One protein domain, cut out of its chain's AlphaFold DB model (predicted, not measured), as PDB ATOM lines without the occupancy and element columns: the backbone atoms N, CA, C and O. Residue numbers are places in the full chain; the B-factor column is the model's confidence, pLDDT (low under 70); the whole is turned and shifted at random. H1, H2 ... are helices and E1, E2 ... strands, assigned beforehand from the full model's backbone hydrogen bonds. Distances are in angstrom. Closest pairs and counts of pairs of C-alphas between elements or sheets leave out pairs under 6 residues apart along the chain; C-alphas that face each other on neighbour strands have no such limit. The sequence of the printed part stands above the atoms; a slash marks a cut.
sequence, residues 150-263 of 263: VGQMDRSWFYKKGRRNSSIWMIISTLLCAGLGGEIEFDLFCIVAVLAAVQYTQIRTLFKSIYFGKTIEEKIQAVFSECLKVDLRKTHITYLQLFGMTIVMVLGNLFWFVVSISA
ATOM      1  N   VAL A 150      27.169  14.229 -37.543       77.06
ATOM      2  CA  VAL A 150      26.567  12.968 -38.016       77.06
ATOM      3  C   VAL A 150      27.627  12.053 -38.632       77.06
ATOM      4  O   VAL A 150      27.704  10.879 -38.276       77.06
ATOM      5  N   GLY A 151      28.530  12.593 -39.457       78.44
ATOM      6  CA  GLY A 151      29.656  11.831 -40.004       78.44
ATOM      7  C   GLY A 151      30.684  11.378 -38.955       78.44
ATOM      8  O   GLY A 151      31.426  10.421 -39.183       78.44
ATOM      9  N   GLN A 152      30.781  12.042 -37.801       81.44
ATOM     10  CA  GLN A 152      31.577  11.562 -36.664       81.44
ATOM     11  C   GLN A 152      30.859  10.427 -35.927       81.44
ATOM     12  O   GLN A 152      31.491   9.416 -35.625       81.44
ATOM     13  N   MET A 153      29.549  10.542 -35.700       79.25
ATOM     14  CA  MET A 153      28.737   9.483 -35.088       79.25
ATOM     15  C   MET A 153      28.729   8.206 -35.944       79.25
ATOM     16  O   MET A 153      28.890   7.107 -35.409       79.25
ATOM     17  N   ASP A 154      28.643   8.348 -37.269       79.62
ATOM     18  CA  ASP A 154      28.712   7.239 -38.228       79.62
ATOM     19  C   ASP A 154      30.064   6.511 -38.168       79.62
ATOM     20  O   ASP A 154      30.133   5.291 -37.993       79.62
ATOM     21  N   ARG A 155      31.167   7.273 -38.181       80.62
ATOM     22  CA  ARG A 155      32.523   6.731 -37.995       80.62
ATOM     23  C   ARG A 155      32.698   6.057 -36.641       80.62
ATOM     24  O   ARG A 155      33.307   4.991 -36.563       80.62
ATOM     25  N   SER A 156      32.151   6.637 -35.577       82.31
ATOM     26  CA  SER A 156      32.192   6.022 -34.251       82.31
ATOM     27  C   SER A 156      31.486   4.662 -34.235       82.31
ATOM     28  O   SER A 156      32.027   3.670 -33.725       82.31
ATOM     29  N   TRP A 157      30.313   4.573 -34.868       80.75
ATOM     30  CA  TRP A 157      29.607   3.307 -35.033       80.75
ATOM     31  C   TRP A 157      30.415   2.299 -35.852       80.75
ATOM     32  O   TRP A 157      30.527   1.137 -35.443       80.75
ATOM     33  N   PHE A 158      31.019   2.736 -36.961       80.19
ATOM     34  CA  PHE A 158      31.879   1.901 -37.797       80.19
ATOM     35  C   PHE A 158      33.026   1.295 -36.982       80.19
ATOM     36  O   PHE A 158      33.193   0.073 -36.970       80.19
ATOM     37  N   TYR A 159      33.752   2.110 -36.215       82.00
ATOM     38  CA  TYR A 159      34.842   1.621 -35.370       82.00
ATOM     39  C   TYR A 159      34.349   0.708 -34.248       82.00
ATOM     40  O   TYR A 159      34.974  -0.311 -33.964       82.00
ATOM     41  N   LYS A 160      33.199   0.995 -33.633       81.81
ATOM     42  CA  LYS A 160      32.606   0.100 -32.629       81.81
ATOM     43  C   LYS A 160      32.265  -1.271 -33.213       81.81
ATOM     44  O   LYS A 160      32.526  -2.292 -32.573       81.81
ATOM     45  N   LYS A 161      31.700  -1.301 -34.420       79.88
ATOM     46  CA  LYS A 161      31.423  -2.543 -35.146       79.88
ATOM     47  C   LYS A 161      32.718  -3.261 -35.520       79.88
ATOM     48  O   LYS A 161      32.787  -4.469 -35.317       79.88
ATOM     49  N   GLY A 162      33.735  -2.529 -35.978       76.25
ATOM     50  CA  GLY A 162      35.080  -3.045 -36.240       76.25
ATOM     51  C   GLY A 162      35.663  -3.760 -35.023       76.25
ATOM     52  O   GLY A 162      35.995  -4.934 -35.118       76.25
ATOM     53  N   ARG A 163      35.653  -3.120 -33.844       82.25
ATOM     54  CA  ARG A 163      36.121  -3.741 -32.589       82.25
ATOM     55  C   ARG A 163      35.394  -5.049 -32.278       82.25
ATOM     56  O   ARG A 163      36.036  -6.054 -31.994       82.25
ATOM     57  N   ARG A 164      34.057  -5.051 -32.340       78.19
ATOM     58  CA  ARG A 164      33.258  -6.250 -32.034       78.19
ATOM     59  C   ARG A 164      33.534  -7.377 -33.024       78.19
ATOM     60  O   ARG A 164      33.742  -8.513 -32.615       78.19
ATOM     61  N   ASN A 165      33.510  -7.059 -34.313       74.62
ATOM     62  CA  ASN A 165      33.680  -8.047 -35.365       74.62
ATOM     63  C   ASN A 165      35.095  -8.625 -35.356       74.62
ATOM     64  O   ASN A 165      35.224  -9.837 -35.443       74.62
ATOM     65  N   SER A 166      36.131  -7.799 -35.194       72.31
ATOM     66  CA  SER A 166      37.510  -8.290 -35.127       72.31
ATOM     67  C   SER A 166      37.744  -9.192 -33.923       72.31
ATOM     68  O   SER A 166      38.354 -10.242 -34.083       72.31
ATOM     69  N   SER A 167      37.195  -8.865 -32.747       71.44
ATOM     70  CA  SER A 167      37.265  -9.775 -31.598       71.44
ATOM     71  C   SER A 167      36.571 -11.110 -31.865       71.44
ATOM     72  O   SER A 167      37.147 -12.150 -31.578       71.44
ATOM     73  N   ILE A 168      35.371 -11.102 -32.460       73.12
ATOM     74  CA  ILE A 168      34.660 -12.341 -32.820       73.12
ATOM     75  C   ILE A 168      35.481 -13.167 -33.817       73.12
ATOM     76  O   ILE A 168      35.679 -14.358 -33.602       73.12
ATOM     77  N   TRP A 169      35.996 -12.536 -34.876       71.00
ATOM     78  CA  TRP A 169      36.800 -13.218 -35.888       71.00
ATOM     79  C   TRP A 169      38.096 -13.796 -35.326       71.00
ATOM     80  O   TRP A 169      38.478 -14.879 -35.746       71.00
ATOM     81  N   MET A 170      38.734 -13.129 -34.360       71.06
ATOM     82  CA  MET A 170      39.903 -13.671 -33.660       71.06
ATOM     83  C   MET A 170      39.572 -14.928 -32.846       71.06
ATOM     84  O   MET A 170      40.361 -15.867 -32.845       71.06
ATOM     85  N   ILE A 171      38.422 -14.972 -32.163       71.62
ATOM     86  CA  ILE A 171      37.994 -16.183 -31.438       71.62
ATOM     87  C   ILE A 171      37.738 -17.312 -32.437       71.62
ATOM     88  O   ILE A 171      38.261 -18.409 -32.266       71.62
ATOM     89  N   ILE A 172      36.977 -17.028 -33.499       71.88
ATOM     90  CA  ILE A 172      36.641 -18.015 -34.532       71.88
ATOM     91  C   ILE A 172      37.908 -18.579 -35.176       71.88
ATOM     92  O   ILE A 172      38.035 -19.792 -35.273       71.88
ATOM     93  N   SER A 173      38.862 -17.738 -35.581       68.06
ATOM     94  CA  SER A 173      40.092 -18.222 -36.213       68.06
ATOM     95  C   SER A 173      40.960 -19.038 -35.257       68.06
ATOM     96  O   SER A 173      41.496 -20.056 -35.669       68.06
ATOM     97  N   THR A 174      41.042 -18.655 -33.978       67.25
ATOM     98  CA  THR A 174      41.769 -19.435 -32.957       67.25
ATOM     99  C   THR A 174      41.139 -20.818 -32.749       67.25
ATOM    100  O   THR A 174      41.853 -21.812 -32.650       67.25
ATOM    101  N   LEU A 175      39.804 -20.910 -32.748       67.00
ATOM    102  CA  LEU A 175      39.080 -22.185 -32.669       67.00
ATOM    103  C   LEU A 175      39.173 -23.011 -33.963       67.00
ATOM    104  O   LEU A 175      39.147 -24.234 -33.910       67.00
ATOM    105  N   LEU A 176      39.283 -22.377 -35.132       66.12
ATOM    106  CA  LEU A 176      39.484 -23.094 -36.395       66.12
ATOM    107  C   LEU A 176      40.896 -23.679 -36.493       66.12
ATOM    108  O   LEU A 176      41.037 -24.814 -36.940       66.12
ATOM    109  N   CYS A 177      41.919 -22.961 -36.015       63.72
ATOM    110  CA  CYS A 177      43.267 -23.523 -35.878       63.72
ATOM    111  C   CYS A 177      43.255 -24.781 -34.991       63.72
ATOM    112  O   CYS A 177      43.889 -25.773 -35.335       63.72
ATOM    113  N   ALA A 178      42.482 -24.751 -33.899       60.59
ATOM    114  CA  ALA A 178      42.304 -25.880 -32.988       60.59
ATOM    115  C   ALA A 178      41.708 -27.123 -33.663       60.59
ATOM    116  O   ALA A 178      42.192 -28.231 -33.466       60.59
ATOM    117  N   GLY A 179      40.640 -26.937 -34.443       60.72
ATOM    118  CA  GLY A 179      39.918 -28.041 -35.077       60.72
ATOM    119  C   GLY A 179      40.664 -28.683 -36.246       60.72
ATOM    120  O   GLY A 179      40.346 -29.810 -36.605       60.72
ATOM    121  N   LEU A 180      41.630 -27.976 -36.838       59.09
ATOM    122  CA  LEU A 180      42.411 -28.474 -37.967       59.09
ATOM    123  C   LEU A 180      43.714 -29.142 -37.523       59.09
ATOM    124  O   LEU A 180      44.073 -30.153 -38.102       59.09
ATOM    125  N   GLY A 181      44.394 -28.648 -36.481       53.59
ATOM    126  CA  GLY A 181      45.740 -29.095 -36.071       53.59
ATOM    127  C   GLY A 181      45.902 -30.546 -35.576       53.59
ATOM    128  O   GLY A 181      46.978 -30.871 -35.077       53.59
ATOM    129  N   GLY A 182      44.868 -31.388 -35.677       55.03
ATOM    130  CA  GLY A 182      44.894 -32.804 -35.288       55.03
ATOM    131  C   GLY A 182      45.361 -33.778 -36.380       55.03
ATOM    132  O   GLY A 182      45.708 -34.905 -36.052       55.03
ATOM    133  N   GLU A 183      45.406 -33.368 -37.652       53.97
ATOM    134  CA  GLU A 183      45.827 -34.224 -38.778       53.97
ATOM    135  C   GLU A 183      46.827 -33.460 -39.663       53.97
ATOM    136  O   GLU A 183      46.456 -32.754 -40.598       53.97
ATOM    137  N   ILE A 184      48.116 -33.511 -39.316       52.75
ATOM    138  CA  ILE A 184      49.145 -32.669 -39.946       52.75
ATOM    139  C   ILE A 184      49.580 -33.264 -41.296       52.75
ATOM    140  O   ILE A 184      50.607 -33.931 -41.401       52.75
ATOM    141  N   GLU A 185      48.817 -32.977 -42.348       55.50
ATOM    142  CA  GLU A 185      49.277 -33.053 -43.741       55.50
ATOM    143  C   GLU A 185      49.812 -31.683 -44.213       55.50
ATOM    144  O   GLU A 185      49.460 -30.633 -43.672       55.50
ATOM    145  N   PHE A 186      50.677 -31.656 -45.234       50.69
ATOM    146  CA  PHE A 186      51.317 -30.425 -45.740       50.69
ATOM    147  C   PHE A 186      50.301 -29.346 -46.186       50.69
ATOM    148  O   PHE A 186      50.533 -28.149 -45.995       50.69
ATOM    149  N   ASP A 187      49.132 -29.759 -46.686       50.81
ATOM    150  CA  ASP A 187      48.019 -28.864 -47.038       50.81
ATOM    151  C   ASP A 187      47.426 -28.145 -45.810       50.81
ATOM    152  O   ASP A 187      46.966 -27.000 -45.897       50.81
ATOM    153  N   LEU A 188      47.516 -28.764 -44.634       57.94
ATOM    154  CA  LEU A 188      47.024 -28.231 -43.370       57.94
ATOM    155  C   LEU A 188      47.915 -27.094 -42.832       57.94
ATOM    156  O   LEU A 188      47.417 -26.123 -42.254       57.94
ATOM    157  N   PHE A 189      49.226 -27.153 -43.095       58.19
ATOM    158  CA  PHE A 189      50.184 -26.097 -42.740       58.19
ATOM    159  C   PHE A 189      49.879 -24.775 -43.466       58.19
ATOM    160  O   PHE A 189      49.899 -23.700 -42.854       58.19
ATOM    161  N   CYS A 190      49.510 -24.846 -44.749       58.06
ATOM    162  CA  CYS A 190      49.095 -23.678 -45.531       58.06
ATOM    163  C   CYS A 190      47.846 -23.005 -44.938       58.06
ATOM    164  O   CYS A 190      47.771 -21.774 -44.871       58.06
ATOM    165  N   ILE A 191      46.884 -23.792 -44.447       62.81
ATOM    166  CA  ILE A 191      45.654 -23.274 -43.836       62.81
ATOM    167  C   ILE A 191      45.954 -22.578 -42.501       62.81
ATOM    168  O   ILE A 191      45.442 -21.481 -42.251       62.81
ATOM    169  N   VAL A 192      46.831 -23.146 -41.670       64.19
ATOM    170  CA  VAL A 192      47.266 -22.528 -40.404       64.19
ATOM    171  C   VAL A 192      47.981 -21.193 -40.651       64.19
ATOM    172  O   VAL A 192      47.692 -20.208 -39.968       64.19
ATOM    173  N   ALA A 193      48.845 -21.109 -41.668       65.75
ATOM    174  CA  ALA A 193      49.514 -19.860 -42.043       65.75
ATOM    175  C   ALA A 193      48.518 -18.772 -42.495       65.75
ATOM    176  O   ALA A 193      48.629 -17.609 -42.088       65.75
ATOM    177  N   VAL A 194      47.498 -19.142 -43.278       66.19
ATOM    178  CA  VAL A 194      46.414 -18.228 -43.681       66.19
ATOM    179  C   VAL A 194      45.611 -17.758 -42.465       66.19
ATOM    180  O   VAL A 194      45.327 -16.563 -42.340       66.19
ATOM    181  N   LEU A 195      45.278 -18.652 -41.532       65.81
ATOM    182  CA  LEU A 195      44.547 -18.300 -40.311       65.81
ATOM    183  C   LEU A 195      45.360 -17.371 -39.398       65.81
ATOM    184  O   LEU A 195      44.794 -16.417 -38.855       65.81
ATOM    185  N   ALA A 196      46.676 -17.569 -39.295       69.12
ATOM    186  CA  ALA A 196      47.578 -16.667 -38.580       69.12
ATOM    187  C   ALA A 196      47.637 -15.273 -39.237       69.12
ATOM    188  O   ALA A 196      47.554 -14.247 -38.550       69.12
ATOM    189  N   ALA A 197      47.688 -15.201 -40.571       70.50
ATOM    190  CA  ALA A 197      47.614 -13.933 -41.298       70.50
ATOM    191  C   ALA A 197      46.266 -13.220 -41.066       70.50
ATOM    192  O   ALA A 197      46.226 -12.007 -40.821       70.50
ATOM    193  N   VAL A 198      45.156 -13.968 -41.054       71.94
ATOM    194  CA  VAL A 198      43.831 -13.441 -40.703       71.94
ATOM    195  C   VAL A 198      43.829 -12.911 -39.268       71.94
ATOM    196  O   VAL A 198      43.427 -11.765 -39.061       71.94
ATOM    197  N   GLN A 199      44.333 -13.664 -38.288       70.81
ATOM    198  CA  GLN A 199      44.451 -13.216 -36.893       70.81
ATOM    199  C   GLN A 199      45.231 -11.896 -36.776       70.81
ATOM    200  O   GLN A 199      44.748 -10.949 -36.146       70.81
ATOM    201  N   TYR A 200      46.373 -11.779 -37.459       76.00
ATOM    202  CA  TYR A 200      47.162 -10.547 -37.491       76.00
ATOM    203  C   TYR A 200      46.378  -9.360 -38.077       76.00
ATOM    204  O   TYR A 200      46.361  -8.262 -37.505       76.00
ATOM    205  N   THR A 201      45.656  -9.569 -39.184       76.38
ATOM    206  CA  THR A 201      44.824  -8.510 -39.785       76.38
ATOM    207  C   THR A 201      43.694  -8.066 -38.849       76.38
ATOM    208  O   THR A 201      43.367  -6.872 -38.804       76.38
ATOM    209  N   GLN A 202      43.140  -8.982 -38.048       75.62
ATOM    210  CA  GLN A 202      42.113  -8.657 -37.059       75.62
ATOM    211  C   GLN A 202      42.675  -7.878 -35.872       75.62
ATOM    212  O   GLN A 202      42.052  -6.896 -35.470       75.62
ATOM    213  N   ILE A 203      43.867  -8.216 -35.366       77.12
ATOM    214  CA  ILE A 203      44.551  -7.420 -34.331       77.12
ATOM    215  C   ILE A 203      44.791  -5.997 -34.830       77.12
ATOM    216  O   ILE A 203      44.449  -5.024 -34.152       77.12
ATOM    217  N   ARG A 204      45.316  -5.853 -36.052       78.94
ATOM    218  CA  ARG A 204      45.553  -4.539 -36.663       78.94
ATOM    219  C   ARG A 204      44.256  -3.739 -36.803       78.94
ATOM    220  O   ARG A 204      44.235  -2.536 -36.538       78.94
ATOM    221  N   THR A 205      43.172  -4.396 -37.206       77.31
ATOM    222  CA  THR A 205      41.846  -3.772 -37.347       77.31
ATOM    223  C   THR A 205      41.261  -3.379 -35.992       77.31
ATOM    224  O   THR A 205      40.714  -2.280 -35.860       77.31
ATOM    225  N   LEU A 206      41.431  -4.219 -34.968       79.62
ATOM    226  CA  LEU A 206      41.020  -3.953 -33.594       79.62
ATOM    227  C   LEU A 206      41.773  -2.745 -33.023       79.62
ATOM    228  O   LEU A 206      41.132  -1.821 -32.522       79.62
ATOM    229  N   PHE A 207      43.099  -2.697 -33.185       82.38
ATOM    230  CA  PHE A 207      43.928  -1.560 -32.778       82.38
ATOM    231  C   PHE A 207      43.479  -0.262 -33.453       82.38
ATOM    232  O   PHE A 207      43.168   0.710 -32.763       82.38
ATOM    233  N   LYS A 208      43.363  -0.251 -34.791       82.69
ATOM    234  CA  LYS A 208      42.886   0.927 -35.539       82.69
ATOM    235  C   LYS A 208      41.505   1.372 -35.054       82.69
ATOM    236  O   LYS A 208      41.273   2.560 -34.854       82.69
ATOM    237  N   SER A 209      40.602   0.424 -34.822       82.00
ATOM    238  CA  SER A 209      39.241   0.710 -34.365       82.00
ATOM    239  C   SER A 209      39.173   1.221 -32.921       82.00
ATOM    240  O   SER A 209      38.226   1.922 -32.562       82.00
ATOM    241  N   ILE A 210      40.141   0.878 -32.071       83.19
ATOM    242  CA  ILE A 210      40.284   1.446 -30.724       83.19
ATOM    243  C   ILE A 210      40.868   2.854 -30.818       83.19
ATOM    244  O   ILE A 210      40.246   3.787 -30.317       83.19
ATOM    245  N   TYR A 211      41.995   3.011 -31.517       85.38
ATOM    246  CA  TYR A 211      42.710   4.278 -31.650       85.38
ATOM    247  C   TYR A 211      41.830   5.372 -32.266       85.38
ATOM    248  O   TYR A 211      41.517   6.364 -31.610       85.38
ATOM    249  N   PHE A 212      41.332   5.156 -33.488       83.69
ATOM    250  CA  PHE A 212      40.470   6.135 -34.154       83.69
ATOM    251  C   PHE A 212      39.109   6.270 -33.468       83.69
ATOM    252  O   PHE A 212      38.542   7.360 -33.431       83.69
ATOM    253  N   GLY A 213      38.594   5.177 -32.894       84.19
ATOM    254  CA  GLY A 213      37.355   5.205 -32.125       84.19
ATOM    255  C   GLY A 213      37.441   6.154 -30.933       84.19
ATOM    256  O   GLY A 213      36.524   6.945 -30.733       84.19
ATOM    257  N   LYS A 214      38.546   6.113 -30.178       84.75
ATOM    258  CA  LYS A 214      38.785   6.989 -29.026       84.75
ATOM    259  C   LYS A 214      38.821   8.464 -29.441       84.75
ATOM    260  O   LYS A 214      38.056   9.254 -28.905       84.75
ATOM    261  N   THR A 215      39.608   8.807 -30.463       86.25
ATOM    262  CA  THR A 215      39.714  10.191 -30.961       86.25
ATOM    263  C   THR A 215      38.379  10.747 -31.465       86.25
ATOM    264  O   THR A 215      38.092  11.932 -31.310       86.25
ATOM    265  N   ILE A 216      37.557   9.920 -32.115       84.62
ATOM    266  CA  ILE A 216      36.237  10.351 -32.592       84.62
ATOM    267  C   ILE A 216      35.266  10.537 -31.422       84.62
ATOM    268  O   ILE A 216      34.546  11.532 -31.407       84.62
ATOM    269  N   GLU A 217      35.268   9.637 -30.437       83.00
ATOM    270  CA  GLU A 217      34.439   9.787 -29.234       83.00
ATOM    271  C   GLU A 217      34.795  11.041 -28.434       83.00
ATOM    272  O   GLU A 217      33.892  11.741 -27.993       83.00
ATOM    273  N   GLU A 218      36.081  11.369 -28.294       84.69
ATOM    274  CA  GLU A 218      36.532  12.603 -27.634       84.69
ATOM    275  C   GLU A 218      36.026  13.850 -28.370       84.69
ATOM    276  O   GLU A 218      35.500  14.766 -27.744       84.69
ATOM    277  N   LYS A 219      36.093  13.861 -29.710       84.81
ATOM    278  CA  LYS A 219      35.545  14.959 -30.527       84.81
ATOM    279  C   LYS A 219      34.032  15.104 -30.362       84.81
ATOM    280  O   LYS A 219      33.543  16.224 -30.286       84.81
ATOM    281  N   ILE A 220      33.299  13.992 -30.304       82.69
ATOM    282  CA  ILE A 220      31.850  14.003 -30.061       82.69
ATOM    283  C   ILE A 220      31.561  14.539 -28.653       82.69
ATOM    284  O   ILE A 220      30.694  15.391 -28.487       82.69
ATOM    285  N   GLN A 221      32.299  14.072 -27.645       82.31
ATOM    286  CA  GLN A 221      32.139  14.514 -26.260       82.31
ATOM    287  C   GLN A 221      32.423  16.008 -26.096       82.31
ATOM    288  O   GLN A 221      31.658  16.662 -25.398       82.31
ATOM    289  N   ALA A 222      33.440  16.547 -26.776       82.88
ATOM    290  CA  ALA A 222      33.756  17.975 -26.764       82.88
ATOM    291  C   ALA A 222      32.610  18.839 -27.325       82.88
ATOM    292  O   ALA A 222      32.237  19.837 -26.720       82.88
ATOM    293  N   VAL A 223      31.984  18.420 -28.434       79.69
ATOM    294  CA  VAL A 223      30.837  19.146 -29.017       79.69
ATOM    295  C   VAL A 223      29.648  19.189 -28.051       79.69
ATOM    296  O   VAL A 223      28.946  20.189 -27.963       79.69
ATOM    297  N   PHE A 224      29.407  18.106 -27.310       76.44
ATOM    298  CA  PHE A 224      28.275  18.036 -26.386       76.44
ATOM    299  C   PHE A 224      28.587  18.539 -24.970       76.44
ATOM    300  O   PHE A 224      27.643  18.808 -24.232       76.44
ATOM    301  N   SER A 225      29.856  18.694 -24.575       71.62
ATOM    302  CA  SER A 225      30.217  19.244 -23.258       71.62
ATOM    303  C   SER A 225      29.843  20.715 -23.101       71.62
ATOM    304  O   SER A 225      29.637  21.169 -21.981       71.62
ATOM    305  N   GLU A 226      29.700  21.436 -24.212       69.94
ATOM    306  CA  GLU A 226      29.244  22.830 -24.239       69.94
ATOM    307  C   GLU A 226      27.713  22.952 -24.077       69.94
ATOM    308  O   GLU A 226      27.189  24.034 -23.830       69.94
ATOM    309  N   CYS A 227      26.969  21.840 -24.166       69.25
ATOM    310  CA  CYS A 227      25.509  21.829 -24.087       69.25
ATOM    311  C   CYS A 227      25.018  21.481 -22.669       69.25
ATOM    312  O   CYS A 227      24.963  20.315 -22.275       69.25
ATOM    313  N   LEU A 228      24.554  22.494 -21.932       56.56
ATOM    314  CA  LEU A 228      24.212  22.453 -20.496       56.56
ATOM    315  C   LEU A 228      23.125  21.432 -20.077       56.56
ATOM    316  O   LEU A 228      22.980  21.140 -18.891       56.56
ATOM    317  N   LYS A 229      22.343  20.876 -21.015       66.25
ATOM    318  CA  LYS A 229      21.213  19.960 -20.732       66.25
ATOM    319  C   LYS A 229      21.133  18.753 -21.686       66.25
ATOM    320  O   LYS A 229      20.042  18.231 -21.948       66.25
ATOM    321  N   VAL A 230      22.276  18.295 -22.209       70.00
ATOM    322  CA  VAL A 230      22.377  17.079 -23.037       70.00
ATOM    323  C   VAL A 230      22.954  15.921 -22.223       70.00
ATOM    324  O   VAL A 230      24.070  15.987 -21.722       70.00
ATOM    325  N   ASP A 231      22.202  14.824 -22.134       70.56
ATOM    326  CA  ASP A 231      22.684  13.574 -21.544       70.56
ATOM    327  C   ASP A 231      23.324  12.716 -22.646       70.56
ATOM    328  O   ASP A 231      22.645  12.031 -23.428       70.56
ATOM    329  N   LEU A 232      24.650  12.821 -22.760       73.94
ATOM    330  CA  LEU A 232      25.441  12.029 -23.693       73.94
ATOM    331  C   LEU A 232      25.832  10.701 -23.042       73.94
ATOM    332  O   LEU A 232      26.547  10.665 -22.037       73.94
ATOM    333  N   ARG A 233      25.465   9.583 -23.681       71.94
ATOM    334  CA  ARG A 233      25.957   8.266 -23.263       71.94
ATOM    335  C   ARG A 233      27.461   8.157 -23.533       71.94
ATOM    336  O   ARG A 233      27.866   7.773 -24.632       71.94
ATOM    337  N   LYS A 234      28.275   8.436 -22.514       66.44
ATOM    338  CA  LYS A 234      29.734   8.291 -22.573       66.44
ATOM    339  C   LYS A 234      30.102   6.832 -22.840       66.44
ATOM    340  O   LYS A 234      29.656   5.921 -22.140       66.44
ATOM    341  N   THR A 235      30.907   6.607 -23.874       65.69
ATOM    342  CA  THR A 235      31.482   5.293 -24.166       65.69
ATOM    343  C   THR A 235      32.976   5.364 -23.893       65.69
ATOM    344  O   THR A 235      33.720   5.961 -24.664       65.69
ATOM    345  N   HIS A 236      33.427   4.750 -22.800       66.88
ATOM    346  CA  HIS A 236      34.857   4.629 -22.525       66.88
ATOM    347  C   HIS A 236      35.446   3.520 -23.397       66.88
ATOM    348  O   HIS A 236      35.089   2.349 -23.267       66.88
ATOM    349  N   ILE A 237      36.320   3.901 -24.326       75.50
ATOM    350  CA  ILE A 237      37.057   2.968 -25.180       75.50
ATOM    351  C   ILE A 237      38.434   2.758 -24.548       75.50
ATOM    352  O   ILE A 237      39.216   3.701 -24.441       75.50
ATOM    353  N   THR A 238      38.726   1.526 -24.135       76.44
ATOM    354  CA  THR A 238      40.001   1.148 -23.512       76.44
ATOM    355  C   THR A 238      40.754   0.128 -24.366       76.44
ATOM    356  O   THR A 238      40.168  -0.585 -25.184       76.44
ATOM    357  N   TYR A 239      42.068   0.034 -24.154       83.38
ATOM    358  CA  TYR A 239      42.911  -0.986 -24.786       83.38
ATOM    359  C   TYR A 239      42.772  -2.372 -24.139       83.38
ATOM    360  O   TYR A 239      43.315  -3.337 -24.667       83.38
ATOM    361  N   LEU A 240      42.010  -2.508 -23.047       81.31
ATOM    362  CA  LEU A 240      41.831  -3.777 -22.334       81.31
ATOM    363  C   LEU A 240      41.304  -4.888 -23.253       81.31
ATOM    364  O   LEU A 240      41.775  -6.019 -23.193       81.31
ATOM    365  N   GLN A 241      40.384  -4.546 -24.160       77.06
ATOM    366  CA  GLN A 241      39.877  -5.483 -25.162       77.06
ATOM    367  C   GLN A 241      40.987  -5.961 -26.114       77.06
ATOM    368  O   GLN A 241      41.015  -7.135 -26.459       77.06
ATOM    369  N   LEU A 242      41.908  -5.085 -26.532       80.69
ATOM    370  CA  LEU A 242      43.037  -5.475 -27.385       80.69
ATOM    371  C   LEU A 242      43.976  -6.432 -26.648       80.69
ATOM    372  O   LEU A 242      44.330  -7.472 -27.200       80.69
ATOM    373  N   PHE A 243      44.336  -6.104 -25.405       80.62
ATOM    374  CA  PHE A 243      45.206  -6.943 -24.582       80.62
ATOM    375  C   PHE A 243      44.587  -8.316 -24.324       80.62
ATOM    376  O   PHE A 243      45.209  -9.326 -24.639       80.62
ATOM    377  N   GLY A 244      43.339  -8.360 -23.846       79.25
ATOM    378  CA  GLY A 244      42.640  -9.617 -23.582       79.25
ATOM    379  C   GLY A 244      42.539 -10.499 -24.827       79.25
ATOM    380  O   GLY A 244      42.858 -11.682 -24.772       79.25
ATOM    381  N   MET A 245      42.187  -9.918 -25.977       76.12
ATOM    382  CA  MET A 245      42.095 -10.666 -27.235       76.12
ATOM    383  C   MET A 245      43.448 -11.170 -27.740       76.12
ATOM    384  O   MET A 245      43.521 -12.263 -28.296       76.12
ATOM    385  N   THR A 246      44.514 -10.393 -27.547       78.25
ATOM    386  CA  THR A 246      45.872 -10.800 -27.934       78.25
ATOM    387  C   THR A 246      46.360 -11.950 -27.058       78.25
ATOM    388  O   THR A 246      46.888 -12.921 -27.587       78.25
ATOM    389  N   ILE A 247      46.123 -11.891 -25.742       76.50
ATOM    390  CA  ILE A 247      46.481 -12.968 -24.805       76.50
ATOM    391  C   ILE A 247      45.732 -14.259 -25.149       76.50
ATOM    392  O   ILE A 247      46.363 -15.303 -25.270       76.50
ATOM    393  N   VAL A 248      44.413 -14.190 -25.364       76.31
ATOM    394  CA  VAL A 248      43.600 -15.358 -25.755       76.31
ATOM    395  C   VAL A 248      44.125 -15.991 -27.042       76.31
ATOM    396  O   VAL A 248      44.234 -17.210 -27.121       76.31
ATOM    397  N   MET A 249      44.488 -15.174 -28.033       77.50
ATOM    398  CA  MET A 249      45.064 -15.665 -29.283       77.50
ATOM    399  C   MET A 249      46.429 -16.331 -29.061       77.50
ATOM    400  O   MET A 249      46.646 -17.433 -29.550       77.50
ATOM    401  N   VAL A 250      47.346 -15.683 -28.335       76.06
ATOM    402  CA  VAL A 250      48.698 -16.214 -28.091       76.06
ATOM    403  C   VAL A 250      48.631 -17.523 -27.310       76.06
ATOM    404  O   VAL A 250      49.237 -18.501 -27.732       76.06
ATOM    405  N   LEU A 251      47.863 -17.567 -26.219       73.06
ATOM    406  CA  LEU A 251      47.693 -18.777 -25.412       73.06
ATOM    407  C   LEU A 251      46.986 -19.886 -26.193       73.06
ATOM    408  O   LEU A 251      47.413 -21.033 -26.121       73.06
ATOM    409  N   GLY A 252      45.948 -19.547 -26.961       68.06
ATOM    410  CA  GLY A 252      45.250 -20.504 -27.814       68.06
ATOM    411  C   GLY A 252      46.187 -21.114 -28.854       68.06
ATOM    412  O   GLY A 252      46.292 -22.330 -28.941       68.06
ATOM    413  N   ASN A 253      46.925 -20.286 -29.592       68.25
ATOM    414  CA  ASN A 253      47.865 -20.765 -30.604       68.25
ATOM    415  C   ASN A 253      49.030 -21.568 -29.987       68.25
ATOM    416  O   ASN A 253      49.407 -22.595 -30.544       68.25
ATOM    417  N   LEU A 254      49.583 -21.139 -28.842       68.69
ATOM    418  CA  LEU A 254      50.654 -21.857 -28.134       68.69
ATOM    419  C   LEU A 254      50.195 -23.224 -27.630       68.69
ATOM    420  O   LEU A 254      50.915 -24.202 -27.803       68.69
ATOM    421  N   PHE A 255      49.005 -23.296 -27.029       65.31
ATOM    422  CA  PHE A 255      48.421 -24.555 -26.569       65.31
ATOM    423  C   PHE A 255      48.361 -25.576 -27.710       65.31
ATOM    424  O   PHE A 255      48.824 -26.699 -27.549       65.31
ATOM    425  N   TRP A 256      47.884 -25.164 -28.888       60.94
ATOM    426  CA  TRP A 256      47.799 -26.063 -30.040       60.94
ATOM    427  C   TRP A 256      49.151 -26.407 -30.642       60.94
ATOM    428  O   TRP A 256      49.364 -27.559 -30.981       60.94
ATOM    429  N   PHE A 257      50.087 -25.463 -30.708       62.53
ATOM    430  CA  PHE A 257      51.448 -25.765 -31.150       62.53
ATOM    431  C   PHE A 257      52.102 -26.850 -30.281       62.53
ATOM    432  O   PHE A 257      52.719 -27.773 -30.804       62.53
ATOM    433  N   VAL A 258      51.916 -26.780 -28.958       60.06
ATOM    434  CA  VAL A 258      52.412 -27.799 -28.022       60.06
ATOM    435  C   VAL A 258      51.694 -29.136 -28.222       60.06
ATOM    436  O   VAL A 258      52.361 -30.166 -28.283       60.06
ATOM    437  N   VAL A 259      50.364 -29.137 -28.363       56.22
ATOM    438  CA  VAL A 259      49.577 -30.361 -28.604       56.22
ATOM    439  C   VAL A 259      49.971 -31.033 -29.924       56.22
ATOM    440  O   VAL A 259      50.198 -32.234 -29.933       56.22
ATOM    441  N   SER A 260      50.123 -30.269 -31.007       56.28
ATOM    442  CA  SER A 260      50.489 -30.771 -32.338       56.28
ATOM    443  C   SER A 260      51.923 -31.304 -32.437       56.28
ATOM    444  O   SER A 260      52.188 -32.129 -33.297       56.28
ATOM    445  N   ILE A 261      52.856 -30.838 -31.595       56.09
ATOM    446  CA  ILE A 261      54.232 -31.379 -31.522       56.09
ATOM    447  C   ILE A 261      54.314 -32.603 -30.598       56.09
ATOM    448  O   ILE A 261      55.240 -33.401 -30.711       56.09
ATOM    449  N   SER A 262      53.371 -32.736 -29.661       52.09
ATOM    450  CA  SER A 262      53.337 -33.831 -28.682       52.09
ATOM    451  C   SER A 262      52.525 -35.050 -29.148       52.09
ATOM    452  O   SER A 262      52.468 -36.034 -28.410       52.09
ATOM    453  N   ALA A 263      51.875 -34.964 -30.314       47.28
ATOM    454  CA  ALA A 263      51.116 -36.027 -30.976       47.28
ATOM    455  C   ALA A 263      51.946 -36.646 -32.109       47.28
ATOM    456  O   ALA A 263      51.862 -37.882 -32.273       47.28
TER     457      ALA A 263
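This is residues 150 to 263 of the 263 residues of an uncharacterized protein of Lachnospiraceae bacterium AM40-2BH (UniProt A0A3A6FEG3). Two long helices, H2 and H1, fold back on each other as a helical hairpin, and a shorter helix, H3, runs alongside one half of it, making a rod-like up-and-down bundle. Beyond H2 the chain turns back at one end of the rod, where residues 225 to 231 stick out. The 114 printed residues hold H1, H2, E1 and H3 in that order, mostly helix; the whole is loose, with a radius of gyration of the C-alphas of 18.8 A and spans of 65 by 21 by 16 A.

H2, residues 186 to 225, is 58.5 A long and ends at C-alpha 225 (30.217, 19.244, -23.258). H1, residues 150 to 180, is 44.4 A long and begins at C-alpha 150 (26.567, 12.968, -38.016). H3 is residues 240 to 261, 31.6 A; strand E1, residues 230 to 232, pairs with no named strand.

H2 touches H1, opposite ways at a shallow tilt of 24 degrees; their closest C-alphas, Tyr 159 and Ser 209, are 4.6 A apart. With residues 203 to 207 alone, H2 touches residues 242 to 246 of H3, closest at the C-alphas of Leu 206 and Leu 242, 6.7 A. H1 touches H3 with residues 167 to 178 alone, the same way at 16 degrees, closest at the C-alphas of Thr 174 and Met 249, 6.2 A. E1 is apart from H1 and H3. Every O i to N i+4 pair is within hydrogen-bond range in H1 and H3, and 34 of 36 in H2.

The farthest C-alphas, Leu 228 and Ala 263, are 65.2 A apart. The printed part has no cut and no long link. Its mean pLDDT is 71.8; residues 173 to 196, 226 to 229, 234 to 236 and 252 to 263 are under 70.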